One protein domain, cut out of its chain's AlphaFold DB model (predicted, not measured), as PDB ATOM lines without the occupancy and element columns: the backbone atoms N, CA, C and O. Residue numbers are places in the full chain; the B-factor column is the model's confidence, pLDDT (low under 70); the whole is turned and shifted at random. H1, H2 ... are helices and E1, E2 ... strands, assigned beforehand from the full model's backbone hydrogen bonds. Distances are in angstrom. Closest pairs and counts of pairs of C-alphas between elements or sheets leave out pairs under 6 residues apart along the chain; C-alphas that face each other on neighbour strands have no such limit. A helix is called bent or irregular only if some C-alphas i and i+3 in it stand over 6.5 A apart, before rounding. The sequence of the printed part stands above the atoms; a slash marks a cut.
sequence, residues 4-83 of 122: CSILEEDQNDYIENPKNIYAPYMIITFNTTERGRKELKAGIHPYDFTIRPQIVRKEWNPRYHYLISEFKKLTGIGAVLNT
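Overview. This is residues 4 to 83 of the 122 residues of the protein "Carbamoyltransferase" of bacterium (UniProt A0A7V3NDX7). A small sheet of three short strands forms the middle of the domain, with the long helix H3 packed across one face and the short, irregular helix H1 rising from the other. H2 sits off the sheet by the last residue of H1, between two long loop stretches, residues 15 to 33 and 40 to 53, which a short antiparallel pairing of residues 30 to 31 with 50 to 51 ties together. The printed part has 80 residues, with three named helices and three named strands in the order E1, H1, H2, E2, H3, E3; the sheet runs E2, E1, E3 and is mixed. The class is mixed, helices and strands, although under half of the residues, 38, are in named elements. The whole is compact, with a radius of gyration of the C-alphas of 11.5 A, and rounded, with spans of 33 by 26 by 23 A.

Along the chain. E1 is residues 4 to 7, 10.0 A long, beginning at C-alpha 4 at (-37.815, -23.353, -16.049). H1 is residues 8 to 14, 10.4 A; it is irregular, with C-alphas 9 and 12 7.7 A apart. H2 is residues 34 to 39 and E2 residues 54 to 56. H3, residues 62 to 75, is 19.7 A long and begins at C-alpha 62 at (-36.574, -34.975, -3.752). E3 is residues 79 to 82, ending at C-alpha 82 at (-35.205, -27.199, -18.024).

Arrangement. E1 is the inner strand. It is parallel to E2, at 26 degrees, with N 6 and O 54 2.8 A apart, within hydrogen-bond range. It is antiparallel to E3, at 146 degrees, with N 5 and O 80 at 2.8 A. E1, H1, H2 and E2 form a strand-helix-strand unit, two parallel neighbour strands with helices between, and its crossover is right-handed. H3 is on the sheet at a height of 6.9 A, across the strands at 89 degrees to E1 on the local plane; its closest C-alphas to E3 are Ile 68 and Ala 79, 6.1 A. H1 is on the opposite face, over E1 at a height of 6.5 A, and only just stands up from the sheet, rising 43 degrees. These make three layers, helices on both faces of a sheet. H2 is not on the sheet; it touches H1, closest at the C-alphas of Tyr 14 and Gly 36, 4.0 A, only just about perpendicular at 72 degrees. H2 and H3 are apart. Each O i to N i+4 pair is within hydrogen-bond range in H2 and H3; in H1 0 of 3 are, beside 3 of 4 O i to N i+3 pairs.

Size, cuts and confidence. The two C-alphas farthest apart, those of Tyr 47 and Glu 59, are 34.2 A apart. The printed part has no cut. The links H1 to H2 and H2 to E2 are long, with 19 and 14 residues; the links E1 to H1, E2 to H3 and H3 to E3 are tight. The mean pLDDT of the printed part is 97.4, and no printed residue is under 70.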
ATOM      1  N   CYS A   4     -38.533 -23.163 -17.305       97.62
ATOM      2  CA  CYS A   4     -37.815 -23.353 -16.049       97.62
ATOM      3  C   CYS A   4     -38.535 -24.336 -15.126       97.62
ATOM      4  O   CYS A   4     -39.764 -24.399 -15.103       97.62
ATOM      5  N   SER A   5     -37.758 -25.050 -14.322       98.56
ATOM      6  CA  SER A   5     -38.244 -25.727 -13.123       98.56
ATOM      7  C   SER A   5     -38.086 -24.794 -11.933       98.56
ATOM      8  O   SER A   5     -37.017 -24.209 -11.773       98.56
ATOM      9  N   ILE A   6     -39.130 -24.648 -11.121       98.50
ATOM     10  CA  ILE A   6     -39.209 -23.712  -9.994       98.50
ATOM     11  C   ILE A   6     -39.547 -24.500  -8.727       98.50
ATOM     12  O   ILE A   6     -40.400 -25.389  -8.771       98.50
ATOM     13  N   LEU A   7     -38.892 -24.184  -7.609       98.69
ATOM     14  CA  LEU A   7     -39.264 -24.710  -6.292       98.69
ATOM     15  C   LEU A   7     -40.699 -24.292  -5.942       98.69
ATOM     16  O   LEU A   7     -41.067 -23.133  -6.132       98.69
ATOM     17  N   GLU A   8     -41.520 -25.213  -5.433       98.31
ATOM     18  CA  GLU A   8     -42.906 -24.891  -5.068       98.31
ATOM     19  C   GLU A   8     -42.991 -23.729  -4.072       98.31
ATOM     20  O   GLU A   8     -43.836 -22.845  -4.239       98.31
ATOM     21  N   GLU A   9     -42.099 -23.716  -3.080       97.94
ATOM     22  CA  GLU A   9     -42.026 -22.680  -2.050       97.94
ATOM     23  C   GLU A   9     -41.695 -21.283  -2.602       97.94
ATOM     24  O   GLU A   9     -42.061 -20.287  -1.983       97.94
ATOM     25  N   ASP A  10     -41.077 -21.208  -3.785       98.06
ATOM     26  CA  ASP A  10     -40.652 -19.954  -4.414       98.06
ATOM     27  C   ASP A  10     -41.548 -19.540  -5.588       98.06
ATOM     28  O   ASP A  10     -41.309 -18.509  -6.211       98.06
ATOM     29  N   GLN A  11     -42.582 -20.314  -5.938       97.88
ATOM     30  CA  GLN A  11     -43.347 -20.067  -7.169       97.88
ATOM     31  C   GLN A  11     -43.916 -18.638  -7.244       97.88
ATOM     32  O   GLN A  11     -43.883 -18.018  -8.304       97.88
ATOM     33  N   ASN A  12     -44.374 -18.087  -6.116       97.94
ATOM     34  CA  ASN A  12     -44.996 -16.762  -6.057       97.94
ATOM     35  C   ASN A  12     -43.987 -15.620  -6.241       97.94
ATOM     36  O   ASN A  12     -44.386 -14.506  -6.569       97.94
ATOM     37  N   ASP A  13     -42.687 -15.894  -6.093       98.19
ATOM     38  CA  ASP A  13     -41.640 -14.932  -6.434       98.19
ATOM     39  C   ASP A  13     -41.506 -14.771  -7.952       98.19
ATOM     40  O   ASP A  13     -41.012 -13.743  -8.413       98.19
ATOM     41  N   TYR A  14     -41.944 -15.758  -8.741       98.31
ATOM     42  CA  TYR A  14     -41.636 -15.869 -10.169       98.31
ATOM     43  C   TYR A  14     -42.860 -15.836 -11.088       98.31
ATOM     44  O   TYR A  14     -42.768 -15.300 -12.197       98.31
ATOM     45  N   ILE A  15     -43.993 -16.390 -10.653       98.38
ATOM     46  CA  ILE A  15     -45.214 -16.529 -11.457       98.38
ATOM     47  C   ILE A  15     -46.456 -16.000 -10.738       98.38
ATOM     48  O   ILE A  15     -46.579 -16.071  -9.518       98.38
ATOM     49  N   GLU A  16     -47.419 -15.515 -11.518       98.44
ATOM     50  CA  GLU A  16     -48.743 -15.129 -11.032       98.44
ATOM     51  C   GLU A  16     -49.675 -16.353 -11.032       98.44
ATOM     52  O   GLU A  16     -50.204 -16.747 -12.074       98.44
ATOM     53  N   ASN A  17     -49.891 -16.967  -9.863       97.69
ATOM     54  CA  ASN A  17     -50.721 -18.169  -9.713       97.69
ATOM     55  C   ASN A  17     -51.851 -17.995  -8.670       97.69
ATOM     56  O   ASN A  17     -51.877 -18.688  -7.652       97.69
ATOM     57  N   PRO A  18     -52.833 -17.099  -8.900       96.44
ATOM     58  CA  PRO A  18     -53.865 -16.771  -7.905       96.44
ATOM     59  C   PRO A  18     -54.786 -17.948  -7.550       96.44
ATOM     60  O   PRO A  18     -55.434 -17.943  -6.509       96.44
ATOM     61  N   LYS A  19     -54.860 -18.960  -8.420       95.44
ATOM     62  CA  LYS A  19     -55.669 -20.171  -8.222       95.44
ATOM     63  C   LYS A  19     -54.885 -21.313  -7.569       95.44
ATOM     64  O   LYS A  19     -55.440 -22.397  -7.418       95.44
ATOM     65  N   ASN A  20     -53.615 -21.083  -7.223       94.94
ATOM     66  CA  ASN A  20     -52.701 -22.085  -6.676       94.94
ATOM     67  C   ASN A  20     -52.700 -23.392  -7.497       94.94
ATOM     68  O   ASN A  20     -52.786 -24.501  -6.966       94.94
ATOM     69  N   ILE A  21     -52.680 -23.251  -8.826       96.94
ATOM     70  CA  ILE A  21     -52.684 -24.377  -9.758       96.94
ATOM     71  C   ILE A  21     -51.328 -25.060  -9.684       96.94
ATOM     72  O   ILE A  21     -50.298 -24.451  -9.970       96.94
ATOM     73  N   TYR A  22     -51.331 -26.350  -9.368       96.12
ATOM     74  CA  TYR A  22     -50.123 -27.152  -9.441       96.12
ATOM     75  C   TYR A  22     -49.801 -27.508 -10.900       96.12
ATOM     76  O   TYR A  22     -50.597 -28.163 -11.574       96.12
ATOM     77  N   ALA A  23     -48.630 -27.087 -11.388       96.94
ATOM     78  CA  ALA A  23     -48.179 -27.284 -12.769       96.94
ATOM     79  C   ALA A  23     -46.890 -28.138 -12.850       96.94
ATOM     80  O   ALA A  23     -45.815 -27.613 -13.140       96.94
ATOM     81  N   PRO A  24     -46.959 -29.463 -12.614       96.81
ATOM     82  CA  PRO A  24     -45.775 -30.335 -12.584       96.81
ATOM     83  C   PRO A  24     -45.214 -30.721 -13.958       96.81
ATOM     84  O   PRO A  24     -44.102 -31.240 -14.039       96.81
ATOM     85  N   TYR A  25     -45.979 -30.521 -15.033       96.62
ATOM     86  CA  TYR A  25     -45.697 -31.141 -16.335       96.62
ATOM     87  C   TYR A  25     -45.324 -30.155 -17.435       96.62
ATOM     88  O   TYR A  25     -45.271 -30.542 -18.598       96.62
ATOM     89  N   MET A  26     -45.099 -28.880 -17.098       96.69
ATOM     90  CA  MET A  26     -44.806 -27.847 -18.093       96.69
ATOM     91  C   MET A  26     -45.877 -27.824 -19.194       96.69
ATOM     92  O   MET A  26     -45.545 -27.805 -20.366       96.69
ATOM     93  N   ILE A  27     -47.171 -27.866 -18.867       96.94
ATOM     94  CA  ILE A  27     -48.268 -27.777 -19.863       96.94
ATOM     95  C   ILE A  27     -49.198 -26.582 -19.629       96.94
ATOM     96  O   ILE A  27     -50.081 -26.326 -20.439       96.94
ATOM     97  N   ILE A  28     -48.990 -25.852 -18.530       97.19
ATOM     98  CA  ILE A  28     -49.792 -24.697 -18.127       97.19
ATOM     99  C   ILE A  28     -48.897 -23.466 -18.163       97.19
ATOM    100  O   ILE A  28     -47.770 -23.504 -17.665       97.19
ATOM    101  N   THR A  29     -49.406 -22.394 -18.757       97.44
ATOM    102  CA  THR A  29     -48.709 -21.116 -18.887       97.44
ATOM    103  C   THR A  29     -49.189 -20.134 -17.823       97.44
ATOM    104  O   THR A  29     -50.380 -20.088 -17.517       97.44
ATOM    105  N   PHE A  30     -48.269 -19.330 -17.298       98.19
ATOM    106  CA  PHE A  30     -48.527 -18.270 -16.327       98.19
ATOM    107  C   PHE A  30     -47.882 -16.961 -16.782       98.19
ATOM    108  O   PHE A  30     -46.865 -16.967 -17.484       98.19
ATOM    109  N   ASN A  31     -48.446 -15.841 -16.332       98.25
ATOM    110  CA  ASN A  31     -47.730 -14.570 -16.336       98.25
ATOM    111  C   ASN A  31     -46.581 -14.626 -15.325       98.25
ATOM    112  O   ASN A  31     -46.655 -15.335 -14.317       98.25
ATOM    113  N   THR A  32     -45.535 -13.846 -15.579       98.12
ATOM    114  CA  THR A  32     -44.405 -13.706 -14.657       98.12
ATOM    115  C   THR A  32     -44.462 -12.408 -13.870       98.12
ATOM    116  O   THR A  32     -44.832 -11.352 -14.398       98.12
ATOM    117  N   THR A  33     -44.006 -12.494 -12.622       98.56
ATOM    118  CA  THR A  33     -43.725 -11.337 -11.766       98.56
ATOM    119  C   THR A  33     -42.536 -10.537 -12.313       98.56
ATOM    120  O   THR A  33     -41.782 -11.009 -13.169       98.56
ATOM    121  N   GLU A  34     -42.288  -9.340 -11.778       98.12
ATOM    122  CA  GLU A  34     -41.098  -8.552 -12.135       98.12
ATOM    123  C   GLU A  34     -39.787  -9.306 -11.875       98.12
ATOM    124  O   GLU A  34     -38.869  -9.288 -12.701       98.12
ATOM    125  N   ARG A  35     -39.709 -10.021 -10.747       98.12
ATOM    126  CA  ARG A  35     -38.540 -10.831 -10.405       98.12
ATOM    127  C   ARG A  35     -38.382 -12.012 -11.362       98.12
ATOM    128  O   ARG A  35     -37.276 -12.222 -11.859       98.12
ATOM    129  N   GLY A  36     -39.475 -12.693 -11.718       97.75
ATOM    130  CA  GLY A  36     -39.501 -13.706 -12.778       97.75
ATOM    131  C   GLY A  36     -38.917 -13.190 -14.088       97.75
ATOM    132  O   GLY A  36     -37.979 -13.783 -14.619       97.75
ATOM    133  N   ARG A  37     -39.375 -12.025 -14.561       96.75
ATOM    134  CA  ARG A  37     -38.866 -11.386 -15.791       96.75
ATOM    135  C   ARG A  37     -37.380 -11.066 -15.738       96.75
ATOM    136  O   ARG A  37     -36.716 -11.064 -16.773       96.75
ATOM    137  N   LYS A  38     -36.846 -10.759 -14.557       96.94
ATOM    138  CA  LYS A  38     -35.429 -10.433 -14.385       96.94
ATOM    139  C   LYS A  38     -34.554 -11.684 -14.317       96.94
ATOM    140  O   LYS A  38     -33.521 -11.716 -14.985       96.94
ATOM    141  N   GLU A  39     -34.958 -12.675 -13.528       97.38
ATOM    142  CA  GLU A  39     -34.135 -13.838 -13.169       97.38
ATOM    143  C   GLU A  39     -34.329 -15.031 -14.122       97.38
ATOM    144  O   GLU A  39     -33.379 -15.768 -14.364       97.38
ATOM    145  N   LEU A  40     -35.511 -15.202 -14.731       96.88
ATOM    146  CA  LEU A  40     -35.862 -16.383 -15.543       96.88
ATOM    147  C   LEU A  40     -35.914 -16.110 -17.053       96.88
ATOM    148  O   LEU A  40     -36.562 -16.839 -17.802       96.88
ATOM    149  N   LYS A  41     -35.207 -15.078 -17.531       94.88
ATOM    150  CA  LYS A  41     -35.235 -14.617 -18.937       94.88
ATOM    151  C   LYS A  41     -35.043 -15.727 -19.970       94.88
ATOM    152  O   LYS A  41     -35.650 -15.677 -21.032       94.88
ATOM    153  N   ALA A  42     -34.217 -16.728 -19.662       93.69
ATOM    154  CA  ALA A  42     -33.928 -17.834 -20.572       93.69
ATOM    155  C   ALA A  42     -35.136 -18.762 -20.826       93.69
ATOM    156  O   ALA A  42     -35.183 -19.414 -21.865       93.69
ATOM    157  N   GLY A  43     -36.101 -18.822 -19.900       95.31
ATOM    158  CA  GLY A  43     -37.304 -19.657 -19.998       95.31
ATOM    159  C   GLY A  43     -38.600 -18.881 -20.256       95.31
ATOM    160  O   GLY A  43     -39.665 -19.490 -20.286       95.31
ATOM    161  N   ILE A  44     -38.525 -17.558 -20.411       96.38
ATOM    162  CA  ILE A  44     -39.679 -16.670 -20.582       96.38
ATOM    163  C   ILE A  44     -39.872 -16.328 -22.061       96.38
ATOM    164  O   ILE A  44     -38.909 -16.146 -22.808       96.38
ATOM    165  N   HIS A  45     -41.126 -16.208 -22.491       96.31
ATOM    166  CA  HIS A  45     -41.442 -15.710 -23.819       96.31
ATOM    167  C   HIS A  45     -41.081 -14.210 -23.936       96.31
ATOM    168  O   HIS A  45     -41.535 -13.401 -23.125       96.31
ATOM    169  N   PRO A  46     -40.266 -13.800 -24.927       93.50
ATOM    170  CA  PRO A  46     -39.653 -12.469 -24.944       93.50
ATOM    171  C   PRO A  46     -40.631 -11.320 -25.223       93.50
ATOM    172  O   PRO A  46     -40.286 -10.170 -24.971       93.50
ATOM    173  N   TYR A  47     -41.817 -11.615 -25.766       94.62
ATOM    174  CA  TYR A  47     -42.801 -10.600 -26.147       94.62
ATOM    175  C   TYR A  47     -43.832 -10.318 -25.046       94.62
ATOM    176  O   TYR A  47     -44.071  -9.163 -24.714       94.62
ATOM    177  N   ASP A  48     -44.434 -11.363 -24.473       95.88
ATOM    178  CA  ASP A  48     -45.544 -11.247 -23.508       95.88
ATOM    179  C   ASP A  48     -45.156 -11.629 -22.071       95.88
ATOM    180  O   ASP A  48     -45.976 -11.544 -21.160       95.88
ATOM    181  N   PHE A  49     -43.900 -12.023 -21.856       96.81
ATOM    182  CA  PHE A  49     -43.352 -12.406 -20.557       96.81
ATOM    183  C   PHE A  49     -44.026 -13.610 -19.893       96.81
ATOM    184  O   PHE A  49     -43.910 -13.799 -18.679       96.81
ATOM    185  N   THR A  50     -44.703 -14.456 -20.660       97.75
ATOM    186  CA  THR A  50     -45.295 -15.687 -20.133       97.75
ATOM    187  C   THR A  50     -44.254 -16.798 -19.958       97.75
ATOM    188  O   THR A  50     -43.213 -16.821 -20.620       97.75
ATOM    189  N   ILE A  51     -44.522 -17.741 -19.050       97.69
ATOM    190  CA  ILE A  51     -43.689 -18.930 -18.815       97.69
ATOM    191  C   ILE A  51     -44.553 -20.176 -18.629       97.69
ATOM    192  O   ILE A  51     -45.660 -20.103 -18.103       97.69
ATOM    193  N   ARG A  52     -44.025 -21.338 -19.028       97.38
ATOM    194  CA  ARG A  52     -44.636 -22.662 -18.839       97.38
ATOM    195  C   ARG A  52     -43.776 -23.502 -17.883       97.38
ATOM    196  O   ARG A  52     -42.999 -24.335 -18.350       97.38
ATOM    197  N   PRO A  53     -43.821 -23.233 -16.568       97.56
ATOM    198  CA  PRO A  53     -42.865 -23.782 -15.626       97.56
ATOM    199  C   PRO A  53     -43.189 -25.235 -15.266       97.56
ATOM    200  O   PRO A  53     -44.314 -25.709 -15.434       97.56
ATOM    201  N   GLN A  54     -42.195 -25.920 -14.712       98.44
ATOM    202  CA  GLN A  54     -42.400 -27.092 -13.869       98.44
ATOM    203  C   GLN A  54     -42.367 -26.649 -12.405       98.44
ATOM    204  O   GLN A  54     -41.325 -26.203 -11.932       98.44
ATOM    205  N   ILE A  55     -43.468 -26.807 -11.671       98.44
ATOM    206  CA  ILE A  55     -43.474 -26.619 -10.213       98.44
ATOM    207  C   ILE A  55     -42.971 -27.908  -9.556       98.44
ATOM    208  O   ILE A  55     -43.611 -28.960  -9.640       98.44
ATOM    209  N   VAL A  56     -41.805 -27.833  -8.919       98.50
ATOM    210  CA  VAL A  56     -41.111 -28.976  -8.324       98.50
ATOM    211  C   VAL A  56     -41.465 -29.080  -6.845       98.50
ATOM    212  O   VAL A  56     -41.087 -28.231  -6.041       98.50
ATOM    213  N   ARG A  57     -42.150 -30.169  -6.492       98.06
ATOM    214  CA  ARG A  57     -42.419 -30.566  -5.106       98.06
ATOM    215  C   ARG A  57     -41.347 -31.509  -4.598       98.06
ATOM    216  O   ARG A  57     -40.942 -32.431  -5.315       98.06
ATOM    217  N   LYS A  58     -40.950 -31.336  -3.340       97.75
ATOM    218  CA  LYS A  58     -39.975 -32.213  -2.686       97.75
ATOM    219  C   LYS A  58     -40.466 -33.659  -2.617       97.75
ATOM    220  O   LYS A  58     -39.675 -34.578  -2.799       97.75
ATOM    221  N   GLU A  59     -41.765 -33.861  -2.422       97.50
ATOM    222  CA  GLU A  59     -42.398 -35.178  -2.298       97.50
ATOM    223  C   GLU A  59     -42.412 -35.941  -3.629       97.50
ATOM    224  O   GLU A  59     -42.441 -37.168  -3.635       97.50
ATOM    225  N   TRP A  60     -42.386 -35.225  -4.758       95.81
ATOM    226  CA  TRP A  60     -42.453 -35.814  -6.098       95.81
ATOM    227  C   TRP A  60     -41.070 -36.107  -6.674       95.81
ATOM    228  O   TRP A  60     -40.875 -37.126  -7.333       95.81
ATOM    229  N   ASN A  61     -40.100 -35.217  -6.447       96.44
ATOM    230  CA  ASN A  61     -38.732 -35.415  -6.913       96.44
ATOM    231  C   ASN A  61     -37.721 -34.812  -5.922       96.44
ATOM    232  O   ASN A  61     -37.204 -33.714  -6.154       96.44
ATOM    233  N   PRO A  62     -37.405 -35.520  -4.822       97.75
ATOM    234  CA  PRO A  62     -36.574 -34.975  -3.752       97.75
ATOM    235  C   PRO A  62     -35.147 -34.660  -4.209       97.75
ATOM    236  O   PRO A  62     -34.559 -33.687  -3.743       97.75
ATOM    237  N   ARG A  63     -34.586 -35.438  -5.147       97.12
ATOM    238  CA  ARG A  63     -33.234 -35.196  -5.682       97.12
ATOM    239  C   ARG A  63     -33.181 -33.929  -6.533       97.12
ATOM    240  O   ARG A  63     -32.233 -33.160  -6.406       97.12
ATOM    241  N   TYR A  64     -34.183 -33.705  -7.382       98.12
ATOM    242  CA  TYR A  64     -34.229 -32.511  -8.223       98.12
ATOM    243  C   TYR A  64     -34.593 -31.256  -7.424       98.12
ATOM    244  O   TYR A  64     -33.976 -30.213  -7.619       98.12
ATOM    245  N   HIS A  65     -35.508 -31.372  -6.456       98.62
ATOM    246  CA  HIS A  65     -35.796 -30.305  -5.491       98.62
ATOM    247  C   HIS A  65     -34.534 -29.897  -4.717       98.62
ATOM    248  O   HIS A  65     -34.201 -28.715  -4.659       98.62
ATOM    249  N   TYR A  66     -33.767 -30.874  -4.218       98.31
ATOM    250  CA  TYR A  66     -32.490 -30.620  -3.548       98.31
ATOM    251  C   TYR A  66     -31.479 -29.924  -4.469       98.31
ATOM    252  O   TYR A  66     -30.863 -28.944  -4.060       98.31
ATOM    253  N   LEU A  67     -31.352 -30.363  -5.726       98.25
ATOM    254  CA  LEU A  67     -30.471 -29.723  -6.709       98.25
ATOM    255  C   LEU A  67     -30.806 -28.237  -6.889       98.25
ATOM    256  O   LEU A  67     -29.910 -27.395  -6.824       98.25
ATOM    257  N   ILE A  68     -32.084 -27.904  -7.090       98.69
ATOM    258  CA  ILE A  68     -32.509 -26.509  -7.277       98.69
ATOM    259  C   ILE A  68     -32.334 -25.717  -5.971       98.69
ATOM    260  O   ILE A  68     -31.932 -24.559  -6.007       98.69
ATOM    261  N   SER A  69     -32.551 -26.345  -4.813       98.75
ATOM    262  CA  SER A  69     -32.308 -25.728  -3.503       98.75
ATOM    263  C   SER A  69     -30.833 -25.374  -3.284       98.75
ATOM    264  O   SER A  69     -30.529 -24.281  -2.809       98.75
ATOM    265  N   GLU A  70     -29.895 -26.250  -3.660       98.62
ATOM    266  CA  GLU A  70     -28.458 -25.943  -3.612       98.62
ATOM    267  C   GLU A  70     -28.085 -24.845  -4.616       98.62
ATOM    268  O   GLU A  70     -27.344 -23.921  -4.279       98.62
ATOM    269  N   PHE A  71     -28.664 -24.867  -5.822       98.56
ATOM    270  CA  PHE A  71     -28.501 -23.781  -6.791       98.56
ATOM    271  C   PHE A  71     -28.993 -22.435  -6.233       98.56
ATOM    272  O   PHE A  71     -28.302 -21.420  -6.364       98.56
ATOM    273  N   LYS A  72     -30.131 -22.425  -5.530       98.62
ATOM    274  CA  LYS A  72     -30.665 -21.244  -4.844       98.62
ATOM    275  C   LYS A  72     -29.733 -20.743  -3.749       98.62
ATOM    276  O   LYS A  72     -29.531 -19.539  -3.651       98.62
ATOM    277  N   LYS A  73     -29.133 -21.622  -2.941       98.69
ATOM    278  CA  LYS A  73     -28.159 -21.206  -1.912       98.69
ATOM    279  C   LYS A  73     -26.965 -20.461  -2.513       98.69
ATOM    280  O   LYS A  73     -26.465 -19.529  -1.894       98.69
ATOM    281  N   LEU A  74     -26.528 -20.861  -3.708       98.50
ATOM    282  CA  LEU A  74     -25.386 -20.258  -4.396       98.50
ATOM    283  C   LEU A  74     -25.739 -18.966  -5.145       98.50
ATOM    284  O   LEU A  74     -24.909 -18.065  -5.231       98.50
ATOM    285  N   THR A  75     -26.941 -18.881  -5.714       98.00
ATOM    286  CA  THR A  75     -27.306 -17.818  -6.672       98.00
ATOM    287  C   THR A  75     -28.405 -16.877  -6.184       98.00
ATOM    288  O   THR A  75     -28.601 -15.810  -6.760       98.00
ATOM    289  N   GLY A  76     -29.151 -17.273  -5.153       98.19
ATOM    290  CA  GLY A  76     -30.397 -16.638  -4.726       98.19
ATOM    291  C   GLY A  76     -31.622 -16.987  -5.584       98.19
ATOM    292  O   GLY A  76     -32.718 -16.531  -5.259       98.19
ATOM    293  N   ILE A  77     -31.471 -17.785  -6.650       98.38
ATOM    294  CA  ILE A  77     -32.536 -18.081  -7.621       98.38
ATOM    295  C   ILE A  77     -33.114 -19.483  -7.376       98.38
ATOM    296  O   ILE A  77     -32.418 -20.485  -7.508       98.38
ATOM    297  N   GLY A  78     -34.408 -19.559  -7.056       98.38
ATOM    298  CA  GLY A  78     -35.158 -20.792  -6.773       98.38
ATOM    299  C   GLY A  78     -35.613 -21.576  -8.005       98.38
ATOM    300  O   GLY A  78     -36.659 -22.227  -7.976       98.38
ATOM    301  N   ALA A  79     -34.883 -21.468  -9.115       98.38
ATOM    302  CA  ALA A  79     -35.282 -22.035 -10.392       98.38
ATOM    303  C   ALA A  79     -34.089 -22.317 -11.312       98.38
ATOM    304  O   ALA A  79     -33.066 -21.640 -11.252       98.38
ATOM    305  N   VAL A  80     -34.254 -23.288 -12.211       98.19
ATOM    306  CA  VAL A  80     -33.257 -23.658 -13.229       98.19
ATOM    307  C   VAL A  80     -33.910 -23.803 -14.598       98.19
ATOM    308  O   VAL A  80     -35.084 -24.156 -14.701       98.19
ATOM    309  N   LEU A  81     -33.152 -23.554 -15.668       97.50
ATOM    310  CA  LEU A  81     -33.586 -23.871 -17.030       97.50
ATOM    311  C   LEU A  81     -33.786 -25.386 -17.165       97.50
ATOM    312  O   LEU A  81     -32.936 -26.164 -16.735       97.50
ATOM    313  N   ASN A  82     -34.892 -25.798 -17.777       96.50
ATOM    314  CA  ASN A  82     -35.205 -27.199 -18.024       96.50
ATOM    315  C   ASN A  82     -35.623 -27.391 -19.486       96.50
ATOM    316  O   ASN A  82     -36.533 -26.726 -19.986       96.50
ATOM    317  N   THR A  83     -34.927 -28.291 -20.174       94.62
ATOM    318  CA  THR A  83     -35.159 -28.635 -21.578       94.62
ATOM    319  C   THR A  83     -34.944 -30.127 -21.791       94.62
ATOM    320  O   THR A  83     -34.330 -30.804 -20.966       94.62
TER     321      THR A  83